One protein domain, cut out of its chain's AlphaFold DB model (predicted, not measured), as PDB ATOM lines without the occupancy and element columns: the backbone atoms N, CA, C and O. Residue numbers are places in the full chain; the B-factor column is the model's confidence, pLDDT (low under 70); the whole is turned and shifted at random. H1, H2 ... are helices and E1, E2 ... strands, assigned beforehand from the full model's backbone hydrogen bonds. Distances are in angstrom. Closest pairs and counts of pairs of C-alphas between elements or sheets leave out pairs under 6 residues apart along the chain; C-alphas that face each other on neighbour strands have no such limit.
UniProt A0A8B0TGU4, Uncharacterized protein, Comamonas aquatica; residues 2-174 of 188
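What this domain is: This is residues 2 to 174 of the 188 residues of an uncharacterized protein of Comamonas aquatica (UniProt A0A8B0TGU4). A strongly twisted sheet of five strands makes the core, with H2 crossing over it, H3 packed near its E4 and E5, and H1 packed on H2 away from the sheet. Long loops surround this core; one of them, residues 18 to 41, pairs briefly with both edge strands, E5 and E3, and a small hairpin, E6 and E7, lies far out near the beginning of E5. The printed part has 173 residues with three named helices and seven named strands, in the order H1, E1, E2, E3, H2, E4, E5, H3, E6, E7; the large sheet runs E3, E2, E1, E4, E5 and is mixed. The class is mixed, helices and strands, with under half of the residues in named elements. The whole is compact, with a radius of gyration of the C-alphas of 15.7 A and spans of 46 by 44 by 29 A.

How they stand to each other: Start with H1, residues 2 to 17, which is not on the large sheet. Next look at E1, residues 42 to 47, and its parallel neighbour E2, residues 60 to 64, where N 44 and O 61 are 2.8 A apart. E3, residues 82 to 84, is parallel to E2, with N 84 and O 64 at 2.8 A. H2, residues 87 to 98, touches H1 with residues 93 to 98 alone, the closest C-alphas being those of Gly 11 and Leu 97, 4.5 A apart; they run the same way at a steep tilt of 52 degrees. E4, residues 106 to 110, is antiparallel to E1, with N 45 and O 108 at 2.9 A. H2 is on the sheet at a height of 9.7 A and runs across the strands, at 80 degrees to E4 on the local plane. E5, residues 115 to 120, forms a hairpin with E4, with N 107 and O 120 at 2.8 A. H3, residues 151 to 160, is on the sheet; its closest C-alpha pair with E5 is Arg 117 and Met 159, 6.8 A apart. E6, residues 164 to 167, and E7, residues 170 to 173, form an antiparallel hairpin, with N 165 and O 172 at 2.8 A. In H1, H2 and H3 every O i to N i+4 pair is within hydrogen-bond range.

Where its parts are: Find C-alpha 2 at (17.821, 66.915, -39.249); from there H1 runs 22.1 A to C-alpha 17. E1 begins at C-alpha 42, at (24.419, 41.886, -42.163), and spans 16.7 A. H2 spans 15.8 A, E5 15.5 A and H3 14.4 A. E7 ends at C-alpha 173, at (15.488, 48.015, -29.268).

The domain as a whole: The C-alphas farthest apart are those of Ala 74 and Ala 141, 46.6 A. The printed part has no cut. The links H1 to E1, E1 to E2, E2 to E3 and E5 to H3 are long, the last with 30 residues. The mean pLDDT of the printed part is 86.0; look for values under 70 at residues 36 to 37, 137 to 148, 166 to 171 and 173 to 174.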
ATOM      1  N   LEU A   2      18.037  67.791 -40.418       78.44
ATOM      2  CA  LEU A   2      17.821  66.915 -39.249       78.44
ATOM      3  C   LEU A   2      18.732  65.670 -39.193       78.44
ATOM      4  O   LEU A   2      19.212  65.312 -38.123       78.44
ATOM      5  N   HIS A   3      19.004  65.026 -40.333       78.25
ATOM      6  CA  HIS A   3      19.887  63.850 -40.389       78.25
ATOM      7  C   HIS A   3      21.334  64.171 -40.000       78.25
ATOM      8  O   HIS A   3      21.956  63.396 -39.286       78.25
ATOM      9  N   PHE A   4      21.834  65.339 -40.404       81.75
ATOM     10  CA  PHE A   4      23.168  65.813 -40.048       81.75
ATOM     11  C   PHE A   4      23.303  66.053 -38.538       81.75
ATOM     12  O   PHE A   4      24.234  65.545 -37.923       81.75
ATOM     13  N   LEU A   5      22.337  66.742 -37.917       87.44
ATOM     14  CA  LEU A   5      22.351  66.976 -36.466       87.44
ATOM     15  C   LEU A   5      22.279  65.664 -35.675       87.44
ATOM     16  O   LEU A   5      22.998  65.493 -34.696       87.44
ATOM     17  N   ARG A   6      21.455  64.708 -36.127       86.56
ATOM     18  CA  ARG A   6      21.399  63.359 -35.536       86.56
ATOM     19  C   ARG A   6      22.727  62.623 -35.673       86.56
ATOM     20  O   ARG A   6      23.154  61.983 -34.719       86.56
ATOM     21  N   ALA A   7      23.368  62.729 -36.835       88.75
ATOM     22  CA  ALA A   7      24.653  62.097 -37.082       88.75
ATOM     23  C   ALA A   7      25.744  62.657 -36.161       88.75
ATOM     24  O   ALA A   7      26.427  61.887 -35.497       88.75
ATOM     25  N   GLN A   8      25.852  63.984 -36.054       90.94
ATOM     26  CA  GLN A   8      26.822  64.620 -35.160       90.94
ATOM     27  C   GLN A   8      26.561  64.311 -33.685       90.94
ATOM     28  O   GLN A   8      27.499  63.996 -32.958       90.94
ATOM     29  N   ALA A   9      25.299  64.349 -33.246       90.69
ATOM     30  CA  ALA A   9      24.942  63.978 -31.879       90.69
ATOM     31  C   ALA A   9      25.322  62.519 -31.575       90.69
ATOM     32  O   ALA A   9      25.838  62.229 -30.496       90.69
ATOM     33  N   ALA A  10      25.123  61.608 -32.534       91.81
ATOM     34  CA  ALA A  10      25.563  60.223 -32.412       91.81
ATOM     35  C   ALA A  10      27.090  60.122 -32.265       91.81
ATOM     36  O   ALA A  10      27.556  59.451 -31.348       91.81
ATOM     37  N   GLY A  11      27.865  60.822 -33.101       93.12
ATOM     38  CA  GLY A  11      29.327  60.855 -32.988       93.12
ATOM     39  C   GLY A  11      29.820  61.401 -31.648       93.12
ATOM     40  O   GLY A  11      30.661  60.775 -31.006       93.12
ATOM     41  N   GLN A  12      29.256  62.517 -31.182       93.25
ATOM     42  CA  GLN A  12      29.606  63.120 -29.890       93.25
ATOM     43  C   GLN A  12      29.305  62.179 -28.719       93.25
ATOM     44  O   GLN A  12      30.160  61.956 -27.863       93.25
ATOM     45  N   LEU A  13      28.113  61.575 -28.691       91.00
ATOM     46  CA  LEU A  13      27.752  60.601 -27.658       91.00
ATOM     47  C   LEU A  13      28.660  59.374 -27.694       91.00
ATOM     48  O   LEU A  13      29.067  58.886 -26.639       91.00
ATOM     49  N   LEU A  14      29.027  58.913 -28.889       92.00
ATOM     50  CA  LEU A  14      29.927  57.782 -29.049       92.00
ATOM     51  C   LEU A  14      31.330  58.083 -28.508       92.00
ATOM     52  O   LEU A  14      31.937  57.211 -27.892       92.00
ATOM     53  N   GLN A  15      31.843  59.301 -28.699       91.94
ATOM     54  CA  GLN A  15      33.115  59.726 -28.110       91.94
ATOM     55  C   GLN A  15      33.043  59.837 -26.583       91.94
ATOM     56  O   GLN A  15      33.969  59.416 -25.899       91.94
ATOM     57  N   LEU A  16      31.949  60.390 -26.052       90.94
ATOM     58  CA  LEU A  16      31.805  60.659 -24.619       90.94
ATOM     59  C   LEU A  16      31.480  59.408 -23.793       90.94
ATOM     60  O   LEU A  16      31.918  59.297 -22.652       90.94
ATOM     61  N   SER A  17      30.692  58.485 -24.344       88.81
ATOM     62  CA  SER A  17      30.118  57.354 -23.598       88.81
ATOM     63  C   SER A  17      30.475  55.980 -24.163       88.81
ATOM     64  O   SER A  17      30.112  54.956 -23.584       88.81
ATOM     65  N   GLY A  18      31.139  55.930 -25.322       89.94
ATOM     66  CA  GLY A  18      31.398  54.681 -26.035       89.94
ATOM     67  C   GLY A  18      30.146  54.023 -26.624       89.94
ATOM     68  O   GLY A  18      30.249  52.926 -27.161       89.94
ATOM     69  N   CYS A  19      28.974  54.668 -26.554       90.50
ATOM     70  CA  CYS A  19      27.704  54.129 -27.040       90.50
ATOM     71  C   CYS A  19      26.923  55.168 -27.860       90.50
ATOM     72  O   CYS A  19      27.031  56.375 -27.638       90.50
ATOM     73  N   TRP A  20      26.065  54.703 -28.767       89.06
ATOM     74  CA  TRP A  20      24.993  55.523 -29.328       89.06
ATOM     75  C   TRP A  20      23.751  55.430 -28.444       89.06
ATOM     76  O   TRP A  20      23.299  54.336 -28.113       89.06
ATOM     77  N   ALA A  21      23.160  56.578 -28.104       80.50
ATOM     78  CA  ALA A  21      21.926  56.616 -27.314       80.50
ATOM     79  C   ALA A  21      20.682  56.173 -28.106       80.50
ATOM     80  O   ALA A  21      19.687  55.768 -27.512       80.50
ATOM     81  N   MET A  22      20.728  56.267 -29.438       83.88
ATOM     82  CA  MET A  22      19.649  55.869 -30.343       83.88
ATOM     83  C   MET A  22      20.221  55.061 -31.510       83.88
ATOM     84  O   MET A  22      21.346  55.343 -31.926       83.88
ATOM     85  N   PRO A  23      19.458  54.114 -32.089       88.62
ATOM     86  CA  PRO A  23      19.894  53.393 -33.276       88.62
ATOM     87  C   PRO A  23      20.207  54.329 -34.445       88.62
ATOM     88  O   PRO A  23      19.426  55.223 -34.783       88.62
ATOM     89  N   VAL A  24      21.347  54.087 -35.084       90.44
ATOM     90  CA  VAL A  24      21.854  54.853 -36.225       90.44
ATOM     91  C   VAL A  24      21.879  53.940 -37.443       90.44
ATOM     92  O   VAL A  24      22.403  52.834 -37.365       90.44
ATOM     93  N   ALA A  25      21.307  54.370 -38.564       91.38
ATOM     94  CA  ALA A  25      21.374  53.602 -39.806       91.38
ATOM     95  C   ALA A  25      22.765  53.716 -40.448       91.38
ATOM     96  O   ALA A  25      23.409  54.766 -40.362       91.38
ATOM     97  N   LEU A  26      23.214  52.655 -41.119       93.19
ATOM     98  CA  LEU A  26      24.346  52.736 -42.039       93.19
ATOM     99  C   LEU A  26      24.018  53.795 -43.112       93.19
ATOM    100  O   LEU A  26      22.920  53.740 -43.666       93.19
ATOM    101  N   PRO A  27      24.913  54.760 -43.400       92.62
ATOM    102  CA  PRO A  27      24.661  55.750 -44.439       92.62
ATOM    103  C   PRO A  27      24.421  55.097 -45.797       92.62
ATOM    104  O   PRO A  27      25.099  54.128 -46.149       92.62
ATOM    105  N   ASP A  28      23.521  55.682 -46.582       89.88
ATOM    106  CA  ASP A  28      23.394  55.329 -47.990       89.88
ATOM    107  C   ASP A  28      24.705  55.657 -48.713       89.88
ATOM    108  O   ASP A  28      25.275  56.741 -48.562       89.88
ATOM    109  N   MET A  29      25.203  54.699 -49.490       92.50
ATOM    110  CA  MET A  29      26.460  54.805 -50.224       92.50
ATOM    111  C   MET A  29      26.290  54.172 -51.599       92.50
ATOM    112  O   MET A  29      25.656  53.124 -51.736       92.50
ATOM    113  N   ALA A  30      26.895  54.773 -52.621       93.50
ATOM    114  CA  ALA A  30      26.959  54.157 -53.937       93.50
ATOM    115  C   ALA A  30      27.983  53.016 -53.910       93.50
ATOM    116  O   ALA A  30      29.152  53.227 -53.570       93.50
ATOM    117  N   LEU A  31      27.560  51.812 -54.292       93.69
ATOM    118  CA  LEU A  31      28.381  50.603 -54.250       93.69
ATOM    119  C   LEU A  31      28.628  50.055 -55.653       93.69
ATOM    120  O   LEU A  31      27.749  50.092 -56.512       93.69
ATOM    121  N   ARG A  32      29.805  49.459 -55.851       93.62
ATOM    122  CA  ARG A  32      30.075  48.559 -56.973       93.62
ATOM    123  C   ARG A  32      30.328  47.157 -56.437       93.62
ATOM    124  O   ARG A  32      31.277  46.948 -55.685       93.62
ATOM    125  N   CYS A  33      29.488  46.216 -56.854       92.38
ATOM    126  CA  CYS A  33      29.560  44.804 -56.493       92.38
ATOM    127  C   CYS A  33      29.668  43.966 -57.784       92.38
ATOM    128  O   CYS A  33      29.006  44.304 -58.767       92.38
ATOM    129  N   PRO A  34      30.467  42.888 -57.820       87.25
ATOM    130  CA  PRO A  34      30.564  41.992 -58.972       87.25
ATOM    131  C   PRO A  34      29.334  41.071 -59.138       87.25
ATOM    132  O   PRO A  34      29.204  40.427 -60.174       87.25
ATOM    133  N   GLY A  35      28.423  41.017 -58.157       80.75
ATOM    134  CA  GLY A  35      27.165  40.256 -58.190       80.75
ATOM    135  C   GLY A  35      25.976  41.055 -57.641       80.75
ATOM    136  O   GLY A  35      26.125  42.223 -57.273       80.75
ATOM    137  N   GLN A  36      24.781  40.446 -57.591       68.00
ATOM    138  CA  GLN A  36      23.600  41.130 -57.048       68.00
ATOM    139  C   GLN A  36      23.739  41.393 -55.542       68.00
ATOM    140  O   GLN A  36      24.236  40.533 -54.813       68.00
ATOM    141  N   PRO A  37      23.281  42.561 -55.057       64.19
ATOM    142  CA  PRO A  37      23.369  42.893 -53.649       64.19
ATOM    143  C   PRO A  37      22.491  41.943 -52.836       64.19
ATOM    144  O   PRO A  37      21.297  41.773 -53.091       64.19
ATOM    145  N   TRP A  38      23.100  41.334 -51.830       70.94
ATOM    146  CA  TRP A  38      22.453  40.380 -50.952       70.94
ATOM    147  C   TRP A  38      21.516  41.118 -49.999       70.94
ATOM    148  O   TRP A  38      21.918  41.636 -48.954       70.94
ATOM    149  N   GLN A  39      20.248  41.214 -50.392       72.56
ATOM    150  CA  GLN A  39      19.239  41.903 -49.599       72.56
ATOM    151  C   GLN A  39      19.127  41.261 -48.212       72.56
ATOM    152  O   GLN A  39      19.080  40.038 -48.080       72.56
ATOM    153  N   ARG A  40      19.034  42.101 -47.175       81.12
ATOM    154  CA  ARG A  40      18.842  41.678 -45.776       81.12
ATOM    155  C   ARG A  40      19.985  40.828 -45.201       81.12
ATOM    156  O   ARG A  40      19.764  40.086 -44.242       81.12
ATOM    157  N   GLN A  41      21.196  40.929 -45.749       89.94
ATOM    158  CA  GLN A  41      22.394  40.465 -45.053       89.94
ATOM    159  C   GLN A  41      22.891  41.506 -44.047       89.94
ATOM    160  O   GLN A  41      22.632  42.700 -44.174       89.94
ATOM    161  N   ARG A  42      23.617  41.027 -43.035       94.88
ATOM    162  CA  ARG A  42      24.419  41.886 -42.163       94.88
ATOM    163  C   ARG A  42      25.518  42.535 -43.002       94.88
ATOM    164  O   ARG A  42      26.003  41.908 -43.936       94.88
ATOM    165  N   VAL A  43      25.935  43.745 -42.659       95.88
ATOM    166  CA  VAL A  43      27.001  44.453 -43.375       95.88
ATOM    167  C   VAL A  43      28.199  44.669 -42.460       95.88
ATOM    168  O   VAL A  43      28.039  45.104 -41.322       95.88
ATOM    169  N   ARG A  44      29.400  44.412 -42.981       96.31
ATOM    170  CA  ARG A  44      30.689  44.811 -42.420       96.31
ATOM    171  C   ARG A  44      31.320  45.847 -43.335       96.31
ATOM    172  O   ARG A  44      31.814  45.514 -44.405       96.31
ATOM    173  N   LEU A  45      31.292  47.106 -42.921       96.38
ATOM    174  CA  LEU A  45      31.993  48.180 -43.614       96.38
ATOM    175  C   LEU A  45      33.418  48.274 -43.071       96.38
ATOM    176  O   LEU A  45      33.598  48.410 -41.862       96.38
ATOM    177  N   VAL A  46      34.415  48.228 -43.953       95.88
ATOM    178  CA  VAL A  46      35.835  48.230 -43.588       95.88
ATOM    179  C   VAL A  46      36.570  49.412 -44.218       95.88
ATOM    180  O   VAL A  46      36.566  49.583 -45.433       95.88
ATOM    181  N   GLY A  47      37.215  50.228 -43.384       94.12
ATOM    182  CA  GLY A  47      38.126  51.317 -43.756       94.12
ATOM    183  C   GLY A  47      39.596  50.911 -43.617       94.12
ATOM    184  O   GLY A  47      40.421  51.686 -43.134       94.12
ATOM    185  N   LEU A  48      39.927  49.659 -43.946       90.31
ATOM    186  CA  LEU A  48      41.297  49.146 -43.874       90.31
ATOM    187  C   LEU A  48      42.086  49.565 -45.123       90.31
ATOM    188  O   LEU A  48      41.551  49.564 -46.237       90.31
ATOM    189  N   GLU A  49      43.365  49.898 -44.937       87.00
ATOM    190  CA  GLU A  49      44.285  50.166 -46.052       87.00
ATOM    191  C   GLU A  49      44.624  48.890 -46.818       87.00
ATOM    192  O   GLU A  49      44.573  48.871 -48.049       87.00
ATOM    193  N   ASP A  50      44.915  47.827 -46.068       87.25
ATOM    194  CA  ASP A  50      45.091  46.482 -46.582       87.25
ATOM    195  C   ASP A  50      43.925  45.600 -46.133       87.25
ATOM    196  O   ASP A  50      43.694  45.390 -44.942       87.25
ATOM    197  N   VAL A  51      43.173  45.103 -47.110       89.94
ATOM    198  CA  VAL A  51      42.063  44.166 -46.902       89.94
ATOM    199  C   VAL A  51      42.469  42.720 -47.182       89.94
ATOM    200  O   VAL A  51      41.650  41.836 -46.985       89.94
ATOM    201  N   GLN A  52      43.701  42.443 -47.624       84.19
ATOM    202  CA  GLN A  52      44.144  41.074 -47.928       84.19
ATOM    203  C   GLN A  52      44.208  40.188 -46.681       84.19
ATOM    204  O   GLN A  52      43.966  38.989 -46.767       84.19
ATOM    205  N   GLY A  53      44.496  40.780 -45.519       80.88
ATOM    206  CA  GLY A  53      44.466  40.079 -44.234       80.88
ATOM    207  C   GLY A  53      43.059  39.824 -43.686       80.88
ATOM    208  O   GLY A  53      42.924  39.160 -42.667       80.88
ATOM    209  N   LEU A  54      42.011  40.353 -44.326       88.19
ATOM    210  CA  LEU A  54      40.641  40.182 -43.864       88.19
ATOM    211  C   LEU A  54      40.085  38.840 -44.349       88.19
ATOM    212  O   LEU A  54      40.037  38.566 -45.548       88.19
ATOM    213  N   LEU A  55      39.599  38.020 -43.421       86.50
ATOM    214  CA  LEU A  55      38.917  36.780 -43.778       86.50
ATOM    215  C   LEU A  55      37.466  37.068 -44.219       86.50
ATOM    216  O   LEU A  55      36.745  37.799 -43.517       86.50
ATOM    217  N   PRO A  56      37.006  36.513 -45.360       86.56
ATOM    218  CA  PRO A  56      35.592  36.513 -45.717       86.56
ATOM    219  C   PRO A  56      34.748  35.839 -44.632       86.56
ATOM    220  O   PRO A  56      35.125  34.792 -44.106       86.56
ATOM    221  N   ASP A  57      33.584  36.410 -44.329       88.62
ATOM    222  CA  ASP A  57      32.633  35.830 -43.379       88.62
ATOM    223  C   ASP A  57      31.275  35.640 -44.076       88.62
ATOM    224  O   ASP A  57      30.633  36.630 -44.424       88.62
ATOM    225  N   PRO A  58      30.789  34.398 -44.262       89.25
ATOM    226  CA  PRO A  58      29.562  34.126 -45.016       89.25
ATOM    227  C   PRO A  58      28.287  34.649 -44.336       89.25
ATOM    228  O   PRO A  58      27.199  34.572 -44.907       89.25
ATOM    229  N   ARG A  59      28.379  35.151 -43.098       91.56
ATOM    230  CA  ARG A  59      27.245  35.699 -42.341       91.56
ATOM    231  C   ARG A  59      26.994  37.175 -42.647       91.56
ATOM    232  O   ARG A  59      26.027  37.732 -42.110       91.56
ATOM    233  N   MET A  60      27.872  37.827 -43.410       92.31
ATOM    234  CA  MET A  60      27.804  39.257 -43.684       92.31
ATOM    235  C   MET A  60      28.412  39.640 -45.032       92.31
ATOM    236  O   MET A  60      29.388  39.061 -45.489       92.31
ATOM    237  N   LEU A  61      27.878  40.712 -45.601       94.56
ATOM    238  CA  LEU A  61      28.440  41.402 -46.743       94.56
ATOM    239  C   LEU A  61      29.591  42.307 -46.302       94.56
ATOM    240  O   LEU A  61      29.391  43.184 -45.461       94.56
ATOM    241  N   THR A  62      30.767  42.162 -46.899       94.94
ATOM    242  CA  THR A  62      31.920  43.022 -46.629       94.94
ATOM    243  C   THR A  62      32.003  44.153 -47.655       94.94
ATOM    244  O   THR A  62      32.306  43.938 -48.830       94.94
ATOM    245  N   LEU A  63      31.748  45.382 -47.203       95.25
ATOM    246  CA  LEU A  63      31.900  46.608 -47.984       95.25
ATOM    247  C   LEU A  63      33.258  47.237 -47.694       95.25
ATOM    248  O   LEU A  63      33.549  47.575 -46.548       95.25
ATOM    249  N   TRP A  64      34.063  47.471 -48.720       95.88
ATOM    250  CA  TRP A  64      35.316  48.203 -48.579       95.88
ATOM    251  C   TRP A  64      35.118  49.689 -48.846       95.88
ATOM    252  O   TRP A  64      34.620  50.070 -49.905       95.88
ATOM    253  N   LEU A  65      35.550  50.526 -47.905       96.12
ATOM    254  CA  LEU A  65      35.774  51.950 -48.100       96.12
ATOM    255  C   LEU A  65      37.270  52.170 -48.362       96.12
ATOM    256  O   LEU A  65      38.057  52.136 -47.414       96.12
ATOM    257  N   PRO A  66      37.683  52.388 -49.622       94.56
ATOM    258  CA  PRO A  66      39.088  52.566 -49.945       94.56
ATOM    259  C   PRO A  66      39.675  53.804 -49.255       94.56
ATOM    260  O   PRO A  66      38.962  54.807 -49.080       94.56
ATOM    261  N   PRO A  67      40.981  53.780 -48.929       92.06
ATOM    262  CA  PRO A  67      41.690  54.964 -48.469       92.06
ATOM    263  C   PRO A  67      41.526  56.146 -49.429       92.06
ATOM    264  O   PRO A  67      41.302  55.985 -50.632       92.06
ATOM    265  N   GLU A  68      41.650  57.356 -48.896       90.00
ATOM    266  CA  GLU A  68      41.580  58.574 -49.698       90.00
ATOM    267  C   GLU A  68      42.627  58.581 -50.817       90.00
ATOM    268  O   GLU A  68      43.784  58.239 -50.599       90.00
ATOM    269  N   GLY A  69      42.199  58.906 -52.040       87.31
ATOM    270  CA  GLY A  69      43.067  58.887 -53.222       87.31
ATOM    271  C   GLY A  69      43.451  57.493 -53.737       87.31
ATOM    272  O   GLY A  69      44.106  57.397 -54.773       87.31
ATOM    273  N   ARG A  70      43.035  56.398 -53.079       89.50
ATOM    274  CA  ARG A  70      43.289  55.032 -53.560       89.50
ATOM    275  C   ARG A  70      42.452  54.757 -54.811       89.50
ATOM    276  O   ARG A  70      41.225  54.683 -54.746       89.50
ATOM    277  N   ALA A  71      43.120  54.525 -55.938       85.06
ATOM    278  CA  ALA A  71      42.465  54.001 -57.129       85.06
ATOM    279  C   ALA A  71      41.931  52.584 -56.864       85.06
ATOM    280  O   ALA A  71      42.633  51.730 -56.316       85.06
ATOM    281  N   VAL A  72      40.690  52.329 -57.275       86.38
ATOM    282  CA  VAL A  72      40.071  51.006 -57.166       86.38
ATOM    283  C   VAL A  72      40.138  50.316 -58.521       86.38
ATOM    284  O   VAL A  72      39.574  50.805 -59.497       86.38
ATOM    285  N   GLY A  73      40.805  49.162 -58.574       86.25
ATOM    286  CA  GLY A  73      40.870  48.337 -59.778       86.25
ATOM    287  C   GLY A  73      39.508  47.768 -60.195       86.25
ATOM    288  O   GLY A  73      38.537  47.766 -59.430       86.25
ATOM    289  N   ALA A  74      39.438  47.252 -61.424       85.88
ATOM    290  CA  ALA A  74      38.233  46.603 -61.943       85.88
ATOM    291  C   ALA A  74      37.843  45.371 -61.104       85.88
ATOM    292  O   ALA A  74      36.674  45.209 -60.753       85.88
ATOM    293  N   VAL A  75      38.834  44.561 -60.721       90.06
ATOM    294  CA  VAL A  75      38.671  43.371 -59.876       90.06
ATOM    295  C   VAL A  75      38.827  43.754 -58.405       90.06
ATOM    296  O   VAL A  75      39.777  44.450 -58.042       90.06
ATOM    297  N   LEU A  76      37.888  43.314 -57.566       91.19
ATOM    298  CA  LEU A  76      37.957  43.515 -56.120       91.19
ATOM    299  C   LEU A  76      38.816  42.430 -55.450       91.19
ATOM    300  O   LEU A  76      38.850  41.300 -55.941       91.19
ATOM    301  N   PRO A  77      39.494  42.741 -54.329       90.88
ATOM    302  CA  PRO A  77      40.117  41.728 -53.481       90.88
ATOM    303  C   PRO A  77      39.111  40.652 -53.054       90.88
ATOM    304  O   PRO A  77      37.972  40.977 -52.734       90.88
ATOM    305  N   ALA A  78      39.538  39.391 -52.969       90.06
ATOM    306  CA  ALA A  78      38.661  38.274 -52.590       90.06
ATOM    307  C   ALA A  78      38.062  38.402 -51.175       90.06
ATOM    308  O   ALA A  78      37.050  37.783 -50.869       90.06
ATOM    309  N   ALA A  79      38.688  39.210 -50.318       91.50
ATOM    310  CA  ALA A  79      38.243  39.488 -48.958       91.50
ATOM    311  C   ALA A  79      37.001  40.394 -48.862       91.50
ATOM    312  O   ALA A  79      36.436  40.542 -47.776       91.50
ATOM    313  N   VAL A  80      36.610  41.052 -49.960       93.19
ATOM    314  CA  VAL A  80      35.546  42.063 -49.964       93.19
ATOM    315  C   VAL A  80      34.539  41.782 -51.072       93.19
ATOM    316  O   VAL A  80      34.897  41.397 -52.182       93.19
ATOM    317  N   ASP A  81      33.267  42.023 -50.784       93.81
ATOM    318  CA  ASP A  81      32.179  41.734 -51.716       93.81
ATOM    319  C   ASP A  81      31.828  42.944 -52.579       93.81
ATOM    320  O   ASP A  81      31.468  42.811 -53.746       93.81
ATOM    321  N   CYS A  82      31.929  44.147 -52.014       94.38
ATOM    322  CA  CYS A  82      31.641  45.386 -52.722       94.38
ATOM    323  C   CYS A  82      32.625  46.479 -52.324       94.38
ATOM    324  O   CYS A  82      33.205  46.467 -51.238       94.38
ATOM    325  N   VAL A  83      32.743  47.486 -53.182       95.44
ATOM    326  CA  VAL A  83      33.500  48.704 -52.900       95.44
ATOM    327  C   VAL A  83      32.585  49.921 -52.892       95.44
ATOM    328  O   VAL A  83      31.688  50.048 -53.730       95.44
ATOM    329  N   VAL A  84      32.825  50.831 -51.954       95.56
ATOM    330  CA  VAL A  84      32.183  52.143 -51.907       95.56
ATOM    331  C   VAL A  84      32.779  53.035 -52.994       95.56
ATOM    332  O   VAL A  84      33.988  53.248 -53.051       95.56
ATOM    333  N   THR A  85      31.915  53.568 -53.852       94.81
ATOM    334  CA  THR A  85      32.278  54.456 -54.970       94.81
ATOM    335  C   THR A  85      32.007  55.930 -54.667       94.81
ATOM    336  O   THR A  85      32.739  56.789 -55.147       94.81
ATOM    337  N   SER A  86      31.046  56.234 -53.790       94.44
ATOM    338  CA  SER A  86      30.805  57.577 -53.234       94.44
ATOM    339  C   SER A  86      31.721  57.857 -52.034       94.44
ATOM    340  O   SER A  86      31.260  58.078 -50.914       94.44
ATOM    341  N   GLY A  87      33.037  57.713 -52.228       93.81
ATOM    342  CA  GLY A  87      34.011  57.679 -51.131       93.81
ATOM    343  C   GLY A  87      34.063  58.963 -50.295       93.81
ATOM    344  O   GLY A  87      34.229  58.883 -49.078       93.81
ATOM    345  N   THR A  88      33.894  60.127 -50.922       93.88
ATOM    346  CA  THR A  88      33.931  61.438 -50.253       93.88
ATOM    347  C   THR A  88      32.738  61.612 -49.315       93.88
ATOM    348  O   THR A  88      32.916  61.862 -48.121       93.88
ATOM    349  N   GLU A  89      31.524  61.406 -49.827       94.06
ATOM    350  CA  GLU A  89      30.276  61.543 -49.072       94.06
ATOM    351  C   GLU A  89      30.187  60.478 -47.973       94.06
ATOM    352  O   GLU A  89      29.828  60.783 -46.834       94.06
ATOM    353  N   ALA A  90      30.588  59.241 -48.289       95.19
ATOM    354  CA  ALA A  90      30.639  58.146 -47.328       95.19
ATOM    355  C   ALA A  90      31.581  58.464 -46.163       95.19
ATOM    356  O   ALA A  90      31.180  58.353 -45.005       95.19
ATOM    357  N   ARG A  91      32.818  58.911 -46.438       95.56
ATOM    358  CA  ARG A  91      33.769  59.289 -45.379       95.56
ATOM    359  C   ARG A  91      33.220  60.415 -44.519       95.56
ATOM    360  O   ARG A  91      33.272  60.303 -43.299       95.56
ATOM    361  N   GLN A  92      32.655  61.459 -45.118       95.12
ATOM    362  CA  GLN A  92      32.089  62.569 -44.354       95.12
ATOM    363  C   GLN A  92      30.956  62.112 -43.421       95.12
ATOM    364  O   GLN A  92      30.971  62.435 -42.233       95.12
ATOM    365  N   ALA A  93      30.015  61.309 -43.924       94.62
ATOM    366  CA  ALA A  93      28.932  60.771 -43.109       94.62
ATOM    367  C   ALA A  93      29.464  59.909 -41.952       94.62
ATOM    368  O   ALA A  93      29.040  60.064 -40.807       94.62
ATOM    369  N   LEU A  94      30.435  59.037 -42.226       95.31
ATOM    370  CA  LEU A  94      31.040  58.166 -41.219       95.31
ATOM    371  C   LEU A  94      31.828  58.944 -40.166       95.31
ATOM    372  O   LEU A  94      31.764  58.589 -38.990       95.31
ATOM    373  N   ARG A  95      32.520  60.023 -40.542       95.44
ATOM    374  CA  ARG A  95      33.197  60.915 -39.588       95.44
ATOM    375  C   ARG A  95      32.203  61.536 -38.616       95.44
ATOM    376  O   ARG A  95      32.425  61.493 -37.409       95.44
ATOM    377  N   TRP A  96      31.056  62.004 -39.112       95.06
ATOM    378  CA  TRP A  96      29.991  62.512 -38.244       95.06
ATOM    379  C   TRP A  96      29.429  61.433 -37.322       95.06
ATOM    380  O   TRP A  96      29.298  61.681 -36.130       95.06
ATOM    381  N   LEU A  97      29.143  60.235 -37.841       94.25
ATOM    382  CA  LEU A  97      28.563  59.141 -37.050       94.25
ATOM    383  C   LEU A  97      29.511  58.562 -35.999       94.25
ATOM    384  O   LEU A  97      29.070  58.120 -34.937       94.25
ATOM    385  N   THR A  98      30.805  58.518 -36.311       93.00
ATOM    386  CA  THR A  98      31.821  57.927 -35.435       93.00
ATOM    387  C   THR A  98      32.463  58.946 -34.496       93.00
ATOM    388  O   THR A  98      33.100  58.540 -33.521       93.00
ATOM    389  N   GLY A  99      32.317  60.243 -34.788       93.31
ATOM    390  CA  GLY A  99      33.040  61.322 -34.117       93.31
ATOM    391  C   GLY A  99      34.550  61.290 -34.378       93.31
ATOM    392  O   GLY A  99      35.306  61.875 -33.615       93.31
ATOM    393  N   SER A 100      35.022  60.576 -35.403       91.62
ATOM    394  CA  SER A 100      36.451  60.417 -35.691       91.62
ATOM    395  C   SER A 100      36.763  60.849 -37.114       91.62
ATOM    396  O   SER A 100      36.149  60.348 -38.050       91.62
ATOM    397  N   GLU A 101      37.765  61.712 -37.285       91.31
ATOM    398  CA  GLU A 101      38.319  62.038 -38.607       91.31
ATOM    399  C   GLU A 101      39.120  60.867 -39.201       91.31
ATOM    400  O   GLU A 101      39.142  60.676 -40.424       91.31
ATOM    401  N   ALA A 102      39.739  60.064 -38.329       90.12
ATOM    402  CA  ALA A 102      40.492  58.872 -38.688       90.12
ATOM    403  C   ALA A 102      39.535  57.689 -38.871       90.12
ATOM    404  O   ALA A 102      38.939  57.199 -37.910       90.12
ATOM    405  N   LEU A 103      39.394  57.252 -40.121       91.75
ATOM    406  CA  LEU A 103      38.624  56.065 -40.506       91.75
ATOM    407  C   LEU A 103      39.532  54.894 -40.906       91.75
ATOM    408  O   LEU A 103      39.038  53.806 -41.199       91.75
ATOM    409  N   GLN A 104      40.853  55.101 -40.904       88.81
ATOM    410  CA  GLN A 104      41.825  54.032 -41.094       88.81
ATOM    411  C   GLN A 104      41.650  52.989 -39.991       88.81
ATOM    412  O   GLN A 104      41.385  53.331 -38.838       88.81
ATOM    413  N   GLN A 105      41.784  51.711 -40.346       89.25
ATOM    414  CA  GLN A 105      41.659  50.588 -39.405       89.25
ATOM    415  C   GLN A 105      40.282  50.477 -38.720       89.25
ATOM    416  O   GLN A 105      40.105  49.679 -37.797       89.25
ATOM    417  N   THR A 106      39.294  51.249 -39.187       92.69
ATOM    418  CA  THR A 106      37.935  51.222 -38.655       92.69
ATOM    419  C   THR A 106      37.112  50.161 -39.364       92.69
ATOM    420  O   THR A 106      37.120  50.048 -40.590       92.69
ATOM    421  N   GLN A 107      36.346  49.418 -38.585       95.00
ATOM    422  CA  GLN A 107      35.300  48.538 -39.053       95.00
ATOM    423  C   GLN A 107      33.992  48.857 -38.342       95.00
ATOM    424  O   GLN A 107      33.966  49.149 -37.143       95.00
ATOM    425  N   LEU A 108      32.896  48.764 -39.082       96.31
ATOM    426  CA  LEU A 108      31.545  48.938 -38.573       96.31
ATOM    427  C   LEU A 108      30.700  47.730 -38.956       96.31
ATOM    428  O   LEU A 108      30.753  47.275 -40.099       96.31
ATOM    429  N   LEU A 109      29.894  47.244 -38.015       96.75
ATOM    430  CA  LEU A 109      28.890  46.217 -38.283       96.75
ATOM    431  C   LEU A 109      27.501  46.842 -38.260       96.75
ATOM    432  O   LEU A 109      27.139  47.491 -37.278       96.75
ATOM    433  N   ALA A 110      26.721  46.601 -39.308       95.75
ATOM    434  CA  ALA A 110      25.298  46.910 -39.362       95.75
ATOM    435  C   ALA A 110      24.479  45.622 -39.437       95.75
ATOM    436  O   ALA A 110      24.856  44.711 -40.166       95.75
ATOM    437  N   ASP A 111      23.376  45.531 -38.697       94.38
ATOM    438  CA  ASP A 111      22.483  44.370 -38.716       94.38
ATOM    439  C   ASP A 111      21.700  44.229 -40.037       94.38
ATOM    440  O   ASP A 111      21.842  45.026 -40.959       94.38
ATOM    441  N   LYS A 112      20.897  43.162 -40.163       92.56
ATOM    442  CA  LYS A 112      20.168  42.842 -41.407       92.56
ATOM    443  C   LYS A 112      19.211  43.960 -41.869       92.56
ATOM    444  O   LYS A 112      19.060  44.126 -43.078       92.56
ATOM    445  N   PRO A 113      18.542  44.706 -40.964       90.94
ATOM    446  CA  PRO A 113      17.806  45.918 -41.335       90.94
ATOM    447  C   PRO A 113      18.665  47.142 -41.692       90.94
ATOM    448  O   PRO A 113      18.106  48.129 -42.159       90.94
ATOM    449  N   GLY A 114      19.983  47.103 -41.471       91.81
ATOM    450  CA  GLY A 114      20.903  48.196 -41.786       91.81
ATOM    451  C   GLY A 114      21.189  49.152 -40.625       91.81
ATOM    452  O   GLY A 114      21.735  50.231 -40.856       91.81
ATOM    453  N   TRP A 115      20.861  48.799 -39.378       93.38
ATOM    454  CA  TRP A 115      21.247  49.598 -38.211       93.38
ATOM    455  C   TRP A 115      22.681  49.291 -37.827       93.38
ATOM    456  O   TRP A 115      23.029  48.131 -37.637       93.38
ATOM    457  N   LEU A 116      23.514  50.313 -37.666       94.81
ATOM    458  CA  LEU A 116      24.852  50.166 -37.118       94.81
ATOM    459  C   LEU A 116      24.768  49.690 -35.662       94.81
ATOM    460  O   LEU A 116      24.007  50.227 -34.855       94.81
ATOM    461  N   ARG A 117      25.572  48.683 -35.319       95.88
ATOM    462  CA  ARG A 117      25.551  48.019 -34.011       95.88
ATOM    463  C   ARG A 117      26.893  48.008 -33.306       95.88
ATOM    464  O   ARG A 117      26.915  48.175 -32.089       95.88
ATOM    465  N   ALA A 118      27.984  47.833 -34.045       95.88
ATOM    466  CA  ALA A 118      29.316  47.714 -33.468       95.88
ATOM    467  C   ALA A 118      30.364  48.525 -34.237       95.88
ATOM    468  O   ALA A 118      30.224  48.740 -35.445       95.88
ATOM    469  N   ARG A 119      31.418  48.941 -33.529       95.25
ATOM    470  CA  ARG A 119      32.576  49.657 -34.074       95.25
ATOM    471  C   ARG A 119      33.868  49.090 -33.501       95.25
ATOM    472  O   ARG A 119      34.065  49.131 -32.294       95.25
ATOM    473  N   ASN A 120      34.780  48.692 -34.381       93.12
ATOM    474  CA  ASN A 120      36.140  48.296 -34.037       93.12
ATOM    475  C   ASN A 120      37.134  49.250 -34.725       93.12
ATOM    476  O   ASN A 120      37.010  49.505 -35.915       93.12
ATOM    477  N   TYR A 121      38.098  49.798 -33.985       89.12
ATOM    478  CA  TYR A 121      39.158  50.686 -34.500       89.12
ATOM    479  C   TYR A 121      40.560  50.057 -34.416       89.12
ATOM    480  O   TYR A 121      41.570  50.719 -34.631       89.12
ATOM    481  N   ARG A 122      40.628  48.777 -34.047       86.25
ATOM    482  CA  ARG A 122      41.846  48.012 -33.767       86.25
ATOM    483  C   ARG A 122      42.176  47.027 -34.903       86.25
ATOM    484  O   ARG A 122      42.864  46.040 -34.653       86.25
ATOM    485  N   GLY A 123      41.664  47.235 -36.121       78.31
ATOM    486  CA  GLY A 123      41.952  46.389 -37.294       78.31
ATOM    487  C   GLY A 123      41.056  45.147 -37.459       78.31
ATOM    488  O   GLY A 123      40.040  45.020 -36.778       78.31
ATOM    489  N   ALA A 124      41.421  44.266 -38.406       73.75
ATOM    490  CA  ALA A 124      40.579  43.231 -39.043       73.75
ATOM    491  C   ALA A 124      39.906  42.207 -38.095       73.75
ATOM    492  O   ALA A 124      38.703  41.970 -38.228       73.75
ATOM    493  N   ASP A 125      40.624  41.683 -37.093       76.75
ATOM    494  CA  ASP A 125      40.196  40.489 -36.330       76.75
ATOM    495  C   ASP A 125      40.140  40.689 -34.807       76.75
ATOM    496  O   ASP A 125      40.184  39.750 -34.018       76.75
ATOM    497  N   SER A 126      40.036  41.935 -34.359       84.12
ATOM    498  CA  SER A 126      40.133  42.296 -32.938       84.12
ATOM    499  C   SER A 126      38.779  42.545 -32.263       84.12
ATOM    500  O   SER A 126      38.714  43.275 -31.268       84.12
ATOM    501  N   TRP A 127      37.703  41.956 -32.795       92.31
ATOM    502  CA  TRP A 127      36.339  42.116 -32.280       92.31
ATOM    503  C   TRP A 127      36.190  41.596 -30.848       92.31
ATOM    504  O   TRP A 127      36.752  40.562 -30.489       92.31
ATOM    505  N   ASN A 128      35.398  42.285 -30.029       91.44
ATOM    506  CA  ASN A 128      34.923  41.816 -28.726       91.44
ATOM    507  C   ASN A 128      33.609  42.513 -28.323       91.44
ATOM    508  O   ASN A 128      33.142  43.424 -28.999       91.44
ATOM    509  N   GLU A 129      33.015  42.110 -27.195       90.38
ATOM    510  CA  GLU A 129      31.748  42.678 -26.695       90.38
ATOM    511  C   GLU A 129      31.809  44.190 -26.408       90.38
ATOM    512  O   GLU A 129      30.790  44.875 -26.478       90.38
ATOM    513  N   GLY A 130      32.994  44.728 -26.105       90.56
ATOM    514  CA  GLY A 130      33.212  46.163 -25.910       90.56
ATOM    515  C   GLY A 130      33.057  46.985 -27.191       90.56
ATOM    516  O   GLY A 130      32.883  48.198 -27.109       90.56
ATOM    517  N   ASP A 131      33.059  46.341 -28.361       93.88
ATOM    518  CA  ASP A 131      32.811  47.004 -29.642       93.88
ATOM    519  C   ASP A 131      31.319  47.220 -29.918       93.88
ATOM    520  O   ASP A 131      30.980  47.902 -30.887       93.88
ATOM    521  N   LEU A 132      30.411  46.660 -29.106       94.06
ATOM    522  CA  LEU A 132      28.973  46.877 -29.252       94.06
ATOM    523  C   LEU A 132      28.597  48.287 -28.773       94.06
ATOM    524  O   LEU A 132      28.541  48.561 -27.574       94.06
ATOM    525  N   VAL A 133      28.286  49.168 -29.724       93.69
ATOM    526  CA  VAL A 133      27.998  50.589 -29.472       93.69
ATOM    527  C   VAL A 133      26.500  50.907 -29.474       93.69
ATOM    528  O   VAL A 133      26.088  51.872 -28.839       93.69
ATOM    529  N   CYS A 134      25.666  50.098 -30.145       92.19
ATOM    530  CA  CYS A 134      24.199  50.191 -30.084       92.19
ATOM    531  C   CYS A 134      23.632  49.001 -29.304       92.19
ATOM    532  O   CYS A 134      23.462  47.900 -29.854       92.19
ATOM    533  N   ARG A 135      23.345  49.236 -28.024       87.25
ATOM    534  CA  ARG A 135      22.898  48.231 -27.055       87.25
ATOM    535  C   ARG A 135      21.833  48.792 -26.122       87.25
ATOM    536  O   ARG A 135      21.771  49.997 -25.886       87.25
ATOM    537  N   LEU A 136      21.029  47.903 -25.549       78.75
ATOM    538  CA  LEU A 136      20.154  48.227 -24.428       78.75
ATOM    539  C   LEU A 136      21.006  48.633 -23.215       78.75
ATOM    540  O   LEU A 136      21.959  47.933 -22.872       78.75
ATOM    541  N   ALA A 137      20.638  49.732 -22.548       62.75
ATOM    542  CA  ALA A 137      21.340  50.252 -21.367       62.75
ATOM    543  C   ALA A 137      21.475  49.218 -20.226       62.75
ATOM    544  O   ALA A 137      22.469  49.242 -19.507       62.75
ATOM    545  N   ASP A 138      20.540  48.262 -20.133       52.34
ATOM    546  CA  ASP A 138      20.505  47.216 -19.099       52.34
ATOM    547  C   ASP A 138      20.946  45.821 -19.587       52.34
ATOM    548  O   ASP A 138      20.799  44.837 -18.864       52.34
ATOM    549  N   ALA A 139      21.516  45.681 -20.792       53.03
ATOM    550  CA  ALA A 139      22.005  44.386 -21.302       53.03
ATOM    551  C   ALA A 139      23.306  43.893 -20.623       53.03
ATOM    552  O   ALA A 139      24.032  43.071 -21.177       53.03
ATOM    553  N   GLY A 140      23.602  44.373 -19.412       44.53
ATOM    554  CA  GLY A 140      24.774  44.026 -18.606       44.53
ATOM    555  C   GLY A 140      24.739  42.637 -17.960       44.53
ATOM    556  O   GLY A 140      25.502  42.387 -17.030       44.53
ATOM    557  N   ALA A 141      23.883  41.719 -18.413       45.53
ATOM    558  CA  ALA A 141      23.967  40.328 -17.991       45.53
ATOM    559  C   ALA A 141      24.973  39.600 -18.890       45.53
ATOM    560  O   ALA A 141      24.659  39.236 -20.024       45.53
ATOM    561  N   ALA A 142      26.191  39.405 -18.380       49.78
ATOM    562  CA  ALA A 142      27.194  38.560 -19.010       49.78
ATOM    563  C   ALA A 142      26.596  37.167 -19.270       49.78
ATOM    564  O   ALA A 142      26.327  36.404 -18.342       49.78
ATOM    565  N   VAL A 143      26.367  36.843 -20.543       52.84
ATOM    566  CA  VAL A 143      26.057  35.476 -20.962       52.84
ATOM    567  C   VAL A 143      27.292  34.626 -20.636       52.84
ATOM    568  O   VAL A 143      28.404  35.063 -20.953       52.84
ATOM    569  N   PRO A 144      27.149  33.452 -19.991       49.16
ATOM    570  CA  PRO A 144      28.290  32.606 -19.672       49.16
ATOM    571  C   PRO A 144      29.104  32.323 -20.939       49.16
ATOM    572  O   PRO A 144      28.567  31.927 -21.975       49.16
ATOM    573  N   VAL A 145      30.407  32.588 -20.848       51.59
ATOM    574  CA  VAL A 145      31.358  32.409 -21.942       51.59
ATOM    575  C   VAL A 145      31.427  30.924 -22.275       51.59
ATOM    576  O   VAL A 145      31.997  30.136 -21.524       51.59
ATOM    577  N   ASN A 146      30.876  30.542 -23.424       51.53
ATOM    578  CA  ASN A 146      31.269  29.294 -24.060       51.53
ATOM    579  C   ASN A 146      32.700  29.486 -24.575       51.53
ATOM    580  O   ASN A 146      32.951  30.316 -25.450       51.53
ATOM    581  N   THR A 147      33.645  28.742 -24.005       55.03
ATOM    582  CA  THR A 147      35.095  28.886 -24.231       55.03
ATOM    583  C   THR A 147      35.560  28.442 -25.623       55.03
ATOM    584  O   THR A 147      36.723  28.629 -25.959       55.03
ATOM    585  N   VAL A 148      34.656  27.896 -26.441       66.56
ATOM    586  CA  VAL A 148      34.925  27.425 -27.814       66.56
ATOM    587  C   VAL A 148      34.542  28.470 -28.872       66.56
ATOM    588  O   VAL A 148      34.935  28.357 -30.027       66.56
ATOM    589  N   GLU A 149      33.775  29.500 -28.507       80.62
ATOM    590  CA  GLU A 149      33.264  30.482 -29.465       80.62
ATOM    591  C   GLU A 149      34.218  31.669 -29.671       80.62
ATOM    592  O   GLU A 149      34.638  32.308 -28.699       80.62
ATOM    593  N   ASP A 150      34.478  32.019 -30.937       87.94
ATOM    594  CA  ASP A 150      35.239  33.213 -31.305       87.94
ATOM    595  C   ASP A 150      34.500  34.521 -30.962       87.94
ATOM    596  O   ASP A 150      33.269  34.612 -30.923       87.94
ATOM    597  N   SER A 151      35.276  35.574 -30.711       90.38
ATOM    598  CA  SER A 151      34.746  36.848 -30.226       90.38
ATOM    599  C   SER A 151      33.787  37.538 -31.202       90.38
ATOM    600  O   SER A 151      32.869  38.223 -30.749       90.38
ATOM    601  N   LEU A 152      33.953  37.358 -32.519       92.19
ATOM    602  CA  LEU A 152      33.035  37.928 -33.505       92.19
ATOM    603  C   LEU A 152      31.688  37.202 -33.448       92.19
ATOM    604  O   LEU A 152      30.651  37.857 -33.380       92.19
ATOM    605  N   THR A 153      31.675  35.869 -33.406       92.25
ATOM    606  CA  THR A 153      30.432  35.090 -33.267       92.25
ATOM    607  C   THR A 153      29.666  35.476 -32.003       92.25
ATOM    608  O   THR A 153      28.450  35.689 -32.071       92.25
ATOM    609  N   ARG A 154      30.371  35.686 -30.885       92.50
ATOM    610  CA  ARG A 154      29.750  36.159 -29.641       92.50
ATOM    611  C   ARG A 154      29.092  37.530 -29.808       92.50
ATOM    612  O   ARG A 154      27.901  37.660 -29.514       92.50
ATOM    613  N   LEU A 155      29.814  38.488 -30.394       94.06
ATOM    614  CA  LEU A 155      29.316  39.839 -30.664       94.06
ATOM    615  C   LEU A 155      28.078  39.814 -31.571       94.06
ATOM    616  O   LEU A 155      27.090  40.502 -31.304       94.06
ATOM    617  N   LEU A 156      28.091  38.992 -32.624       93.94
ATOM    618  CA  LEU A 156      26.946  38.838 -33.525       93.94
ATOM    619  C   LEU A 156      25.724  38.268 -32.800       93.94
ATOM    620  O   LEU A 156      24.607  38.734 -33.033       93.94
ATOM    621  N   ARG A 157      25.917  37.311 -31.886       93.50
ATOM    622  CA  ARG A 157      24.823  36.806 -31.049       93.50
ATOM    623  C   ARG A 157      24.261  37.904 -30.144       93.50
ATOM    624  O   ARG A 157      23.042  38.020 -30.036       93.50
ATOM    625  N   SER A 158      25.118  38.722 -29.530       92.44
ATOM    626  CA  SER A 158      24.696  39.874 -28.718       92.44
ATOM    627  C   SER A 158      23.913  40.909 -29.536       92.44
ATOM    628  O   SER A 158      22.957  41.506 -29.038       92.44
ATOM    629  N   MET A 159      24.270  41.108 -30.810       92.81
ATOM    630  CA  MET A 159      23.504  41.954 -31.728       92.81
ATOM    631  C   MET A 159      22.104  41.382 -31.996       92.81
ATOM    632  O   MET A 159      21.116  42.127 -31.951       92.81
ATOM    633  N   ASP A 160      22.025  40.075 -32.252       91.19
ATOM    634  CA  ASP A 160      20.790  39.371 -32.613       91.19
ATOM    635  C   ASP A 160      19.830  39.191 -31.427       91.19
ATOM    636  O   ASP A 160      18.616  39.180 -31.623       91.19
ATOM    637  N   SER A 161      20.343  39.129 -30.192       90.38
ATOM    638  CA  SER A 161      19.519  39.102 -28.973       90.38
ATOM    639  C   SER A 161      18.897  40.460 -28.618       90.38
ATOM    640  O   SER A 161      17.988  40.524 -27.790       90.38
ATOM    641  N   GLN A 162      19.354  41.541 -29.259       88.44
ATOM    642  CA  GLN A 162      18.895  42.915 -29.030       88.44
ATOM    643  C   GLN A 162      18.425  43.563 -30.345       88.44
ATOM    644  O   GLN A 162      19.000  44.569 -30.773       88.44
ATOM    645  N   PRO A 163      17.417  43.005 -31.040       86.12
ATOM    646  CA  PRO A 163      17.010  43.504 -32.349       86.12
ATOM    647  C   PRO A 163      16.553  44.964 -32.265       86.12
ATOM    648  O   PRO A 163      15.836  45.347 -31.343       86.12
ATOM    649  N   VAL A 164      16.946  45.787 -33.237       85.31
ATOM    650  CA  VAL A 164      16.390  47.135 -33.396       85.31
ATOM    651  C   VAL A 164      15.090  47.020 -34.190       85.31
ATOM    652  O   VAL A 164      15.078  46.524 -35.315       85.31
ATOM    653  N   VAL A 165      13.989  47.477 -33.601       80.25
ATOM    654  CA  VAL A 165      12.665  47.509 -34.220       80.25
ATOM    655  C   VAL A 165      12.230  48.952 -34.442       80.25
ATOM    656  O   VAL A 165      12.430  49.833 -33.604       80.25
ATOM    657  N   TYR A 166      11.614  49.203 -35.590       66.81
ATOM    658  CA  TYR A 166      10.975  50.483 -35.845       66.81
ATOM    659  C   TYR A 166       9.643  50.535 -35.092       66.81
ATOM    660  O   TYR A 166       8.792  49.665 -35.276       66.81
ATOM    661  N   VAL A 167       9.444  51.556 -34.262       63.56
ATOM    662  CA  VAL A 167       8.158  51.863 -33.631       63.56
ATOM    663  C   VAL A 167       7.627  53.187 -34.177       63.56
ATOM    664  O   VAL A 167       8.378  54.044 -34.641       63.56
ATOM    665  N   LYS A 168       6.306  53.382 -34.160       41.22
ATOM    666  CA  LYS A 168       5.685  54.629 -34.633       41.22
ATOM    667  C   LYS A 168       6.148  55.780 -33.717       41.22
ATOM    668  O   LYS A 168       5.641  55.922 -32.613       41.22
ATOM    669  N   GLY A 169       7.165  56.534 -34.151       59.00
ATOM    670  CA  GLY A 169       7.875  57.541 -33.342       59.00
ATOM    671  C   GLY A 169       9.414  57.466 -33.396       59.00
ATOM    672  O   GLY A 169      10.069  58.427 -33.005       59.00
ATOM    673  N   GLY A 170      10.005  56.377 -33.912       61.09
ATOM    674  CA  GLY A 170      11.460  56.196 -34.041       61.09
ATOM    675  C   GLY A 170      11.893  54.726 -33.968       61.09
ATOM    676  O   GLY A 170      11.061  53.836 -33.854       61.09
ATOM    677  N   SER A 171      13.194  54.445 -34.020       64.19
ATOM    678  CA  SER A 171      13.715  53.084 -33.808       64.19
ATOM    679  C   SER A 171      14.100  52.883 -32.347       64.19
ATOM    680  O   SER A 171      14.773  53.732 -31.766       64.19
ATOM    681  N   LEU A 172      13.698  51.755 -31.769       74.50
ATOM    682  CA  LEU A 172      14.052  51.331 -30.415       74.50
ATOM    683  C   LEU A 172      14.551  49.889 -30.462       74.50
ATOM    684  O   LEU A 172      14.273  49.151 -31.403       74.50
ATOM    685  N   HIS A 173      15.264  49.446 -29.436       68.12
ATOM    686  CA  HIS A 173      15.488  48.015 -29.268       68.12
ATOM    687  C   HIS A 173      14.161  47.327 -28.908       68.12
ATOM    688  O   HIS A 173      13.439  47.771 -28.014       68.12
ATOM    689  N   GLY A 174      13.827  46.249 -29.613       54.59
ATOM    690  CA  GLY A 174      12.666  45.420 -29.316       54.59
ATOM    691  C   GLY A 174      12.952  44.601 -28.067       54.59
ATOM    692  O   GLY A 174      13.790  43.704 -28.094       54.59
TER     693      GLY A 174